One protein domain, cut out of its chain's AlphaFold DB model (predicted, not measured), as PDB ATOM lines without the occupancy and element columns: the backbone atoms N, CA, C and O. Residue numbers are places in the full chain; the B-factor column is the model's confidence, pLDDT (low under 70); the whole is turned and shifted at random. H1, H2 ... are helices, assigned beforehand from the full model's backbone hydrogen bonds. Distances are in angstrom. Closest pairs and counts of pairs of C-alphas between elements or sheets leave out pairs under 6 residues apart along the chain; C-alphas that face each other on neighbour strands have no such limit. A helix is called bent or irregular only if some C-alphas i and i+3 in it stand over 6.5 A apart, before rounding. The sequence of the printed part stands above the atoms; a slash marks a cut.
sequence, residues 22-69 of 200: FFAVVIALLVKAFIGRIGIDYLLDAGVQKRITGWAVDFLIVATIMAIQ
ATOM      1  N   PHE A  22     -50.947 -47.879 -26.662       71.44
ATOM      2  CA  PHE A  22     -50.711 -46.957 -27.780       71.44
ATOM      3  C   PHE A  22     -51.004 -45.518 -27.371       71.44
ATOM      4  O   PHE A  22     -50.206 -44.618 -27.638       71.44
ATOM      5  N   PHE A  23     -52.116 -45.306 -26.666       76.50
ATOM      6  CA  PHE A  23     -52.455 -44.001 -26.109       76.50
ATOM      7  C   PHE A  23     -51.394 -43.541 -25.105       76.50
ATOM      8  O   PHE A  23     -50.995 -42.380 -25.144       76.50
ATOM      9  N   ALA A  24     -50.867 -44.448 -24.276       80.06
ATOM     10  CA  ALA A  24     -49.783 -44.140 -23.347       80.06
ATOM     11  C   ALA A  24     -48.503 -43.679 -24.070       80.06
ATOM     12  O   ALA A  24     -47.911 -42.682 -23.662       80.06
ATOM     13  N   VAL A  25     -48.104 -44.335 -25.171       77.12
ATOM     14  CA  VAL A  25     -46.940 -43.919 -25.983       77.12
ATOM     15  C   VAL A  25     -47.167 -42.545 -26.612       77.12
ATOM     16  O   VAL A  25     -46.291 -41.684 -26.534       77.12
ATOM     17  N   VAL A  26     -48.344 -42.305 -27.199       81.06
ATOM     18  CA  VAL A  26     -48.682 -41.002 -27.794       81.06
ATOM     19  C   VAL A  26     -48.645 -39.899 -26.738       81.06
ATOM     20  O   VAL A  26     -48.010 -38.867 -26.952       81.06
ATOM     21  N   ILE A  27     -49.266 -40.125 -25.579       87.75
ATOM     22  CA  ILE A  27     -49.254 -39.173 -24.462       87.75
ATOM     23  C   ILE A  27     -47.819 -38.933 -23.982       87.75
ATOM     24  O   ILE A  27     -47.432 -37.781 -23.812       87.75
ATOM     25  N   ALA A  28     -47.002 -39.977 -23.829       85.25
ATOM     26  CA  ALA A  28     -45.606 -39.839 -23.418       85.25
ATOM     27  C   ALA A  28     -44.793 -38.977 -24.402       85.25
ATOM     28  O   ALA A  28     -44.032 -38.105 -23.977       85.25
ATOM     29  N   LEU A  29     -44.984 -39.167 -25.712       85.06
ATOM     30  CA  LEU A  29     -44.340 -38.348 -26.744       85.06
ATOM     31  C   LEU A  29     -44.822 -36.894 -26.711       85.06
ATOM     32  O   LEU A  29     -44.002 -35.983 -26.821       85.06
ATOM     33  N   LEU A  30     -46.125 -36.663 -26.520       89.62
ATOM     34  CA  LEU A  30     -46.690 -35.318 -26.386       89.62
ATOM     35  C   LEU A  30     -46.150 -34.596 -25.147       89.62
ATOM     36  O   LEU A  30     -45.754 -33.437 -25.246       89.62
ATOM     37  N   VAL A  31     -46.073 -35.284 -24.006       92.19
ATOM     38  CA  VAL A  31     -45.494 -34.744 -22.768       92.19
ATOM     39  C   VAL A  31     -44.018 -34.418 -22.968       92.19
ATOM     40  O   VAL A  31     -43.592 -33.313 -22.640       92.19
ATOM     41  N   LYS A  32     -43.239 -35.320 -23.579       87.81
ATOM     42  CA  LYS A  32     -41.824 -35.069 -23.896       87.81
ATOM     43  C   LYS A  32     -41.654 -33.855 -24.814       87.81
ATOM     44  O   LYS A  32     -40.795 -33.013 -24.562       87.81
ATOM     45  N   ALA A  33     -42.480 -33.745 -25.853       90.19
ATOM     46  CA  ALA A  33     -42.462 -32.602 -26.762       90.19
ATOM     47  C   ALA A  33     -42.837 -31.297 -26.045       90.19
ATOM     48  O   ALA A  33     -42.228 -30.260 -26.297       90.19
ATOM     49  N   PHE A  34     -43.813 -31.347 -25.137       95.69
ATOM     50  CA  PHE A  34     -44.220 -30.197 -24.338       95.69
ATOM     51  C   PHE A  34     -43.109 -29.738 -23.386       95.69
ATOM     52  O   PHE A  34     -42.786 -28.555 -23.390       95.69
ATOM     53  N   ILE A  35     -42.464 -30.663 -22.663       94.81
ATOM     54  CA  ILE A  35     -41.305 -30.386 -21.792       94.81
ATOM     55  C   ILE A  35     -40.175 -29.718 -22.585       94.81
ATOM     56  O   ILE A  35     -39.646 -28.695 -22.152       94.81
ATOM     57  N   GLY A  36     -39.858 -30.246 -23.772       92.06
ATOM     58  CA  GLY A  36     -38.857 -29.642 -24.652       92.06
ATOM     59  C   GLY A  36     -39.251 -28.244 -25.138       92.06
ATOM     60  O   GLY A  36     -38.405 -27.361 -25.211       92.06
ATOM     61  N   ARG A  37     -40.539 -27.999 -25.421       94.38
ATOM     62  CA  ARG A  37     -41.015 -26.671 -25.853       94.38
ATOM     63  C   ARG A  37     -40.929 -25.600 -24.772       94.38
ATOM     64  O   ARG A  37     -40.719 -24.442 -25.113       94.38
ATOM     65  N   ILE A  38     -41.123 -25.965 -23.509       96.25
ATOM     66  CA  ILE A  38     -41.050 -25.021 -22.383       96.25
ATOM     67  C   ILE A  38     -39.640 -24.924 -21.778       96.25
ATOM     68  O   ILE A  38     -39.446 -24.170 -20.831       96.25
ATOM     69  N   GLY A  39     -38.662 -25.659 -22.324       92.75
ATOM     70  CA  GLY A  39     -37.249 -25.568 -21.941       92.75
ATOM     71  C   GLY A  39     -36.925 -26.122 -20.553       92.75
ATOM     72  O   GLY A  39     -35.978 -25.660 -19.924       92.75
ATOM     73  N   ILE A  40     -37.722 -27.072 -20.047       94.75
ATOM     74  CA  ILE A  40     -37.501 -27.704 -18.729       94.75
ATOM     75  C   ILE A  40     -36.906 -29.112 -18.829       94.75
ATOM     76  O   ILE A  40     -36.953 -29.893 -17.880       94.75
ATOM     77  N   ASP A  41     -36.353 -29.465 -19.985       89.38
ATOM     78  CA  ASP A  41     -35.717 -30.754 -20.238       89.38
ATOM     79  C   ASP A  41     -34.531 -31.025 -19.299       89.38
ATOM     80  O   ASP A  41     -34.291 -32.180 -18.958       89.38
ATOM     81  N   TYR A  42     -33.879 -29.983 -18.774       90.75
ATOM     82  CA  TYR A  42     -32.825 -30.103 -17.756       90.75
ATOM     83  C   TYR A  42     -33.302 -30.706 -16.418       90.75
ATOM     84  O   TYR A  42     -32.475 -31.145 -15.621       90.75
ATOM     85  N   LEU A  43     -34.615 -30.744 -16.153       91.50
ATOM     86  CA  LEU A  43     -35.185 -31.410 -14.973       91.50
ATOM     87  C   LEU A  43     -35.293 -32.934 -15.148       91.50
ATOM     88  O   LEU A  43     -35.570 -33.650 -14.184       91.50
ATOM     89  N   LEU A  44     -35.125 -33.442 -16.371       89.50
ATOM     90  CA  LEU A  44     -35.244 -34.862 -16.674       89.50
ATOM     91  C   LEU A  44     -33.937 -35.597 -16.370       89.50
ATOM     92  O   LEU A  44     -33.010 -35.611 -17.173       89.50
ATOM     93  N   ASP A  45     -33.906 -36.298 -15.238       90.62
ATOM     94  CA  ASP A  45     -32.789 -37.174 -14.889       90.62
ATOM     95  C   ASP A  45     -32.981 -38.593 -15.453       90.62
ATOM     96  O   ASP A  45     -33.964 -39.287 -15.162       90.62
ATOM     97  N   ALA A  46     -32.021 -39.048 -16.260       81.69
ATOM     98  CA  ALA A  46     -32.065 -40.371 -16.881       81.69
ATOM     99  C   ALA A  46     -31.937 -41.518 -15.860       81.69
ATOM    100  O   ALA A  46     -32.485 -42.600 -16.077       81.69
ATOM    101  N   GLY A  47     -31.233 -41.304 -14.744       84.00
ATOM    102  CA  GLY A  47     -31.095 -42.289 -13.671       84.00
ATOM    103  C   GLY A  47     -32.411 -42.513 -12.925       84.00
ATOM    104  O   GLY A  47     -32.824 -43.658 -12.724       84.00
ATOM    105  N   VAL A  48     -33.108 -41.431 -12.577       88.31
ATOM    106  CA  VAL A  48     -34.444 -41.461 -11.973       88.31
ATOM    107  C   VAL A  48     -35.443 -42.105 -12.930       88.31
ATOM    108  O   VAL A  48     -36.174 -43.002 -12.510       88.31
ATOM    109  N   GLN A  49     -35.425 -41.744 -14.219       83.31
ATOM    110  CA  GLN A  49     -36.272 -42.396 -15.226       83.31
ATOM    111  C   GLN A  49     -36.027 -43.903 -15.283       83.31
ATOM    112  O   GLN A  49     -36.983 -44.666 -15.180       83.31
ATOM    113  N   LYS A  50     -34.763 -44.351 -15.352       75.38
ATOM    114  CA  LYS A  50     -34.426 -45.785 -15.342       75.38
ATOM    115  C   LYS A  50     -34.968 -46.496 -14.098       75.38
ATOM    116  O   LYS A  50     -35.491 -47.601 -14.221       75.38
ATOM    117  N   ARG A  51     -34.888 -45.875 -12.915       81.00
ATOM    118  CA  ARG A  51     -35.421 -46.443 -11.661       81.00
ATOM    119  C   ARG A  51     -36.947 -46.533 -11.661       81.00
ATOM    120  O   ARG A  51     -37.477 -47.577 -11.290       81.00
ATOM    121  N   ILE A  52     -37.637 -45.478 -12.104       87.81
ATOM    122  CA  ILE A  52     -39.104 -45.465 -12.236       87.81
ATOM    123  C   ILE A  52     -39.550 -46.518 -13.252       87.81
ATOM    124  O   ILE A  52     -40.468 -47.283 -12.971       87.81
ATOM    125  N   THR A  53     -38.888 -46.594 -14.410       77.81
ATOM    126  CA  THR A  53     -39.168 -47.611 -15.427       77.81
ATOM    127  C   THR A  53     -38.940 -49.012 -14.873       77.81
ATOM    128  O   THR A  53     -39.807 -49.853 -15.060       77.81
ATOM    129  N   GLY A  54     -37.838 -49.258 -14.156       74.31
ATOM    130  CA  GLY A  54     -37.586 -50.544 -13.498       74.31
ATOM    131  C   GLY A  54     -38.728 -50.946 -12.562       74.31
ATOM    132  O   GLY A  54     -39.334 -51.993 -12.757       74.31
ATOM    133  N   TRP A  55     -39.111 -50.058 -11.640       85.00
ATOM    134  CA  TRP A  55     -40.237 -50.283 -10.726       85.00
ATOM    135  C   TRP A  55     -41.570 -50.527 -11.448       85.00
ATOM    136  O   TRP A  55     -42.330 -51.420 -11.078       85.00
ATOM    137  N   ALA A  56     -41.870 -49.744 -12.487       81.81
ATOM    138  CA  ALA A  56     -43.087 -49.912 -13.277       81.81
ATOM    139  C   ALA A  56     -43.102 -51.248 -14.039       81.81
ATOM    140  O   ALA A  56     -44.149 -51.885 -14.139       81.81
ATOM    141  N   VAL A  57     -41.945 -51.681 -14.551       72.38
ATOM    142  CA  VAL A  57     -41.779 -52.980 -15.214       72.38
ATOM    143  C   VAL A  57     -41.983 -54.122 -14.221       72.38
ATOM    144  O   VAL A  57     -42.710 -55.058 -14.548       72.38
ATOM    145  N   ASP A  58     -41.444 -54.029 -13.006       77.38
ATOM    146  CA  ASP A  58     -41.645 -55.050 -11.971       77.38
ATOM    147  C   ASP A  58     -43.132 -55.194 -11.608       77.38
ATOM    148  O   ASP A  58     -43.675 -56.303 -11.604       77.38
ATOM    149  N   PHE A  59     -43.836 -54.073 -11.400       86.69
ATOM    150  CA  PHE A  59     -45.286 -54.080 -11.175       86.69
ATOM    151  C   PHE A  59     -46.066 -54.659 -12.357       86.69
ATOM    152  O   PHE A  59     -47.003 -55.431 -12.149       86.69
ATOM    153  N   LEU A  60     -45.685 -54.312 -13.590       81.31
ATOM    154  CA  LEU A  60     -46.305 -54.851 -14.797       81.31
ATOM    155  C   LEU A  60     -46.144 -56.374 -14.867       81.31
ATOM    156  O   LEU A  60     -47.116 -57.067 -15.166       81.31
ATOM    157  N   ILE A  61     -44.950 -56.897 -14.572       76.81
ATOM    158  CA  ILE A  61     -44.675 -58.340 -14.563       76.81
ATOM    159  C   ILE A  61     -45.561 -59.036 -13.524       76.81
ATOM    160  O   ILE A  61     -46.262 -59.990 -13.865       76.81
ATOM    161  N   VAL A  62     -45.600 -58.530 -12.287       87.62
ATOM    162  CA  VAL A  62     -46.426 -59.106 -11.211       87.62
ATOM    163  C   VAL A  62     -47.915 -59.057 -11.567       87.62
ATOM    164  O   VAL A  62     -48.606 -60.072 -11.466       87.62
ATOM    165  N   ALA A  63     -48.416 -57.913 -12.041       87.00
ATOM    166  CA  ALA A  63     -49.810 -57.760 -12.452       87.00
ATOM    167  C   ALA A  63     -50.178 -58.698 -13.612       87.00
ATOM    168  O   ALA A  63     -51.256 -59.287 -13.606       87.00
ATOM    169  N   THR A  64     -49.269 -58.882 -14.574       80.38
ATOM    170  CA  THR A  64     -49.466 -59.797 -15.706       80.38
ATOM    171  C   THR A  64     -49.587 -61.239 -15.228       80.38
ATOM    172  O   THR A  64     -50.505 -61.934 -15.654       80.38
ATOM    173  N   ILE A  65     -48.720 -61.680 -14.310       86.06
ATOM    174  CA  ILE A  65     -48.789 -63.033 -13.735       86.06
ATOM    175  C   ILE A  65     -50.110 -63.227 -12.978       86.06
ATOM    176  O   ILE A  65     -50.759 -64.256 -13.144       86.06
ATOM    177  N   MET A  66     -50.544 -62.232 -12.197       89.38
ATOM    178  CA  MET A  66     -51.814 -62.300 -11.461       89.38
ATOM    179  C   MET A  66     -53.056 -62.260 -12.365       89.38
ATOM    180  O   MET A  66     -54.098 -62.782 -11.979       89.38
ATOM    181  N   ALA A  67     -52.969 -61.662 -13.556       87.38
ATOM    182  CA  ALA A  67     -54.077 -61.606 -14.512       87.38
ATOM    183  C   ALA A  67     -54.351 -62.953 -15.208       87.38
ATOM    184  O   ALA A  67     -55.401 -63.126 -15.831       87.38
ATOM    185  N   ILE A  68     -53.422 -63.910 -15.119       87.50
ATOM    186  CA  ILE A  68     -53.550 -65.217 -15.757       87.50
ATOM    187  C   ILE A  68     -54.657 -66.038 -15.081       87.50
ATOM    188  O   ILE A  68     -54.564 -66.425 -13.917       87.50
ATOM    189  N   GLN A  69     -55.694 -66.386 -15.844       89.94
ATOM    190  CA  GLN A  69     -56.778 -67.248 -15.376       89.94
ATOM    191  C   GLN A  69     -56.379 -68.725 -15.489       89.94
ATOM    192  O   GLN A  69     -56.613 -69.371 -16.510       89.94
TER     193      GLN A  69
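AT A GLANCE: This is residues 22 to 69 of the 200 residues of an uncharacterized protein of Firmicutes bacterium ML8_F2 (UniProt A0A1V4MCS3). Two helices, H1 and the longer H2, make a flat, open hairpin shape with unequal arms: the backbone runs along H1, turns through a short link, and folds back along H2, with an empty gap between the two arms. Neither helix packs on the other, and residues 22 to 31 of H1 and residues 45 to 69, of which 46 to 67 belong to H2, stand free. The printed part has 48 residues with two named helices, H1 then H2, and no named strand; the class is all helix. It is only just loose, close to extended, with a radius of gyration of the C-alphas of 14.4 A, and the C-alphas span 46 by 24 by 7 A.

HOW THE PARTS SIT: H1, residues 22 to 37, has the N-to-C direction (0.51, 0.85, 0.09). H2, residues 46 to 67, has the N-to-C direction (-0.67, -0.74, 0.03). H1 and H2 are apart, with no C-alpha of the one within 8 A of the other. The 8 residues between them form a short link. In both H1 and H2 every O i to N i+4 pair is within hydrogen-bond range.

IN THESE COORDINATES: H1 begins at C-alpha 22, at (-50.711, -46.957, -27.780), and ends at Arg 37, 22.6 A from first to last C-alpha. H2 begins at C-alpha 46, at (-32.065, -40.371, -16.881), and ends at C-alpha 67, at (-54.077, -61.606, -14.512), a length of 30.7 A. Neither helix is bent.

THE WHOLE: The two C-alphas farthest apart are those of Gly 39, in the link, and Gln 69, at 46.5 A. The first and last printed C-alphas, of Phe 22 and Gln 69, are 24.5 A apart. The printed part has no cut and no long link. The mean pLDDT of the printed part of this model is 85.6, and no printed residue is under 70.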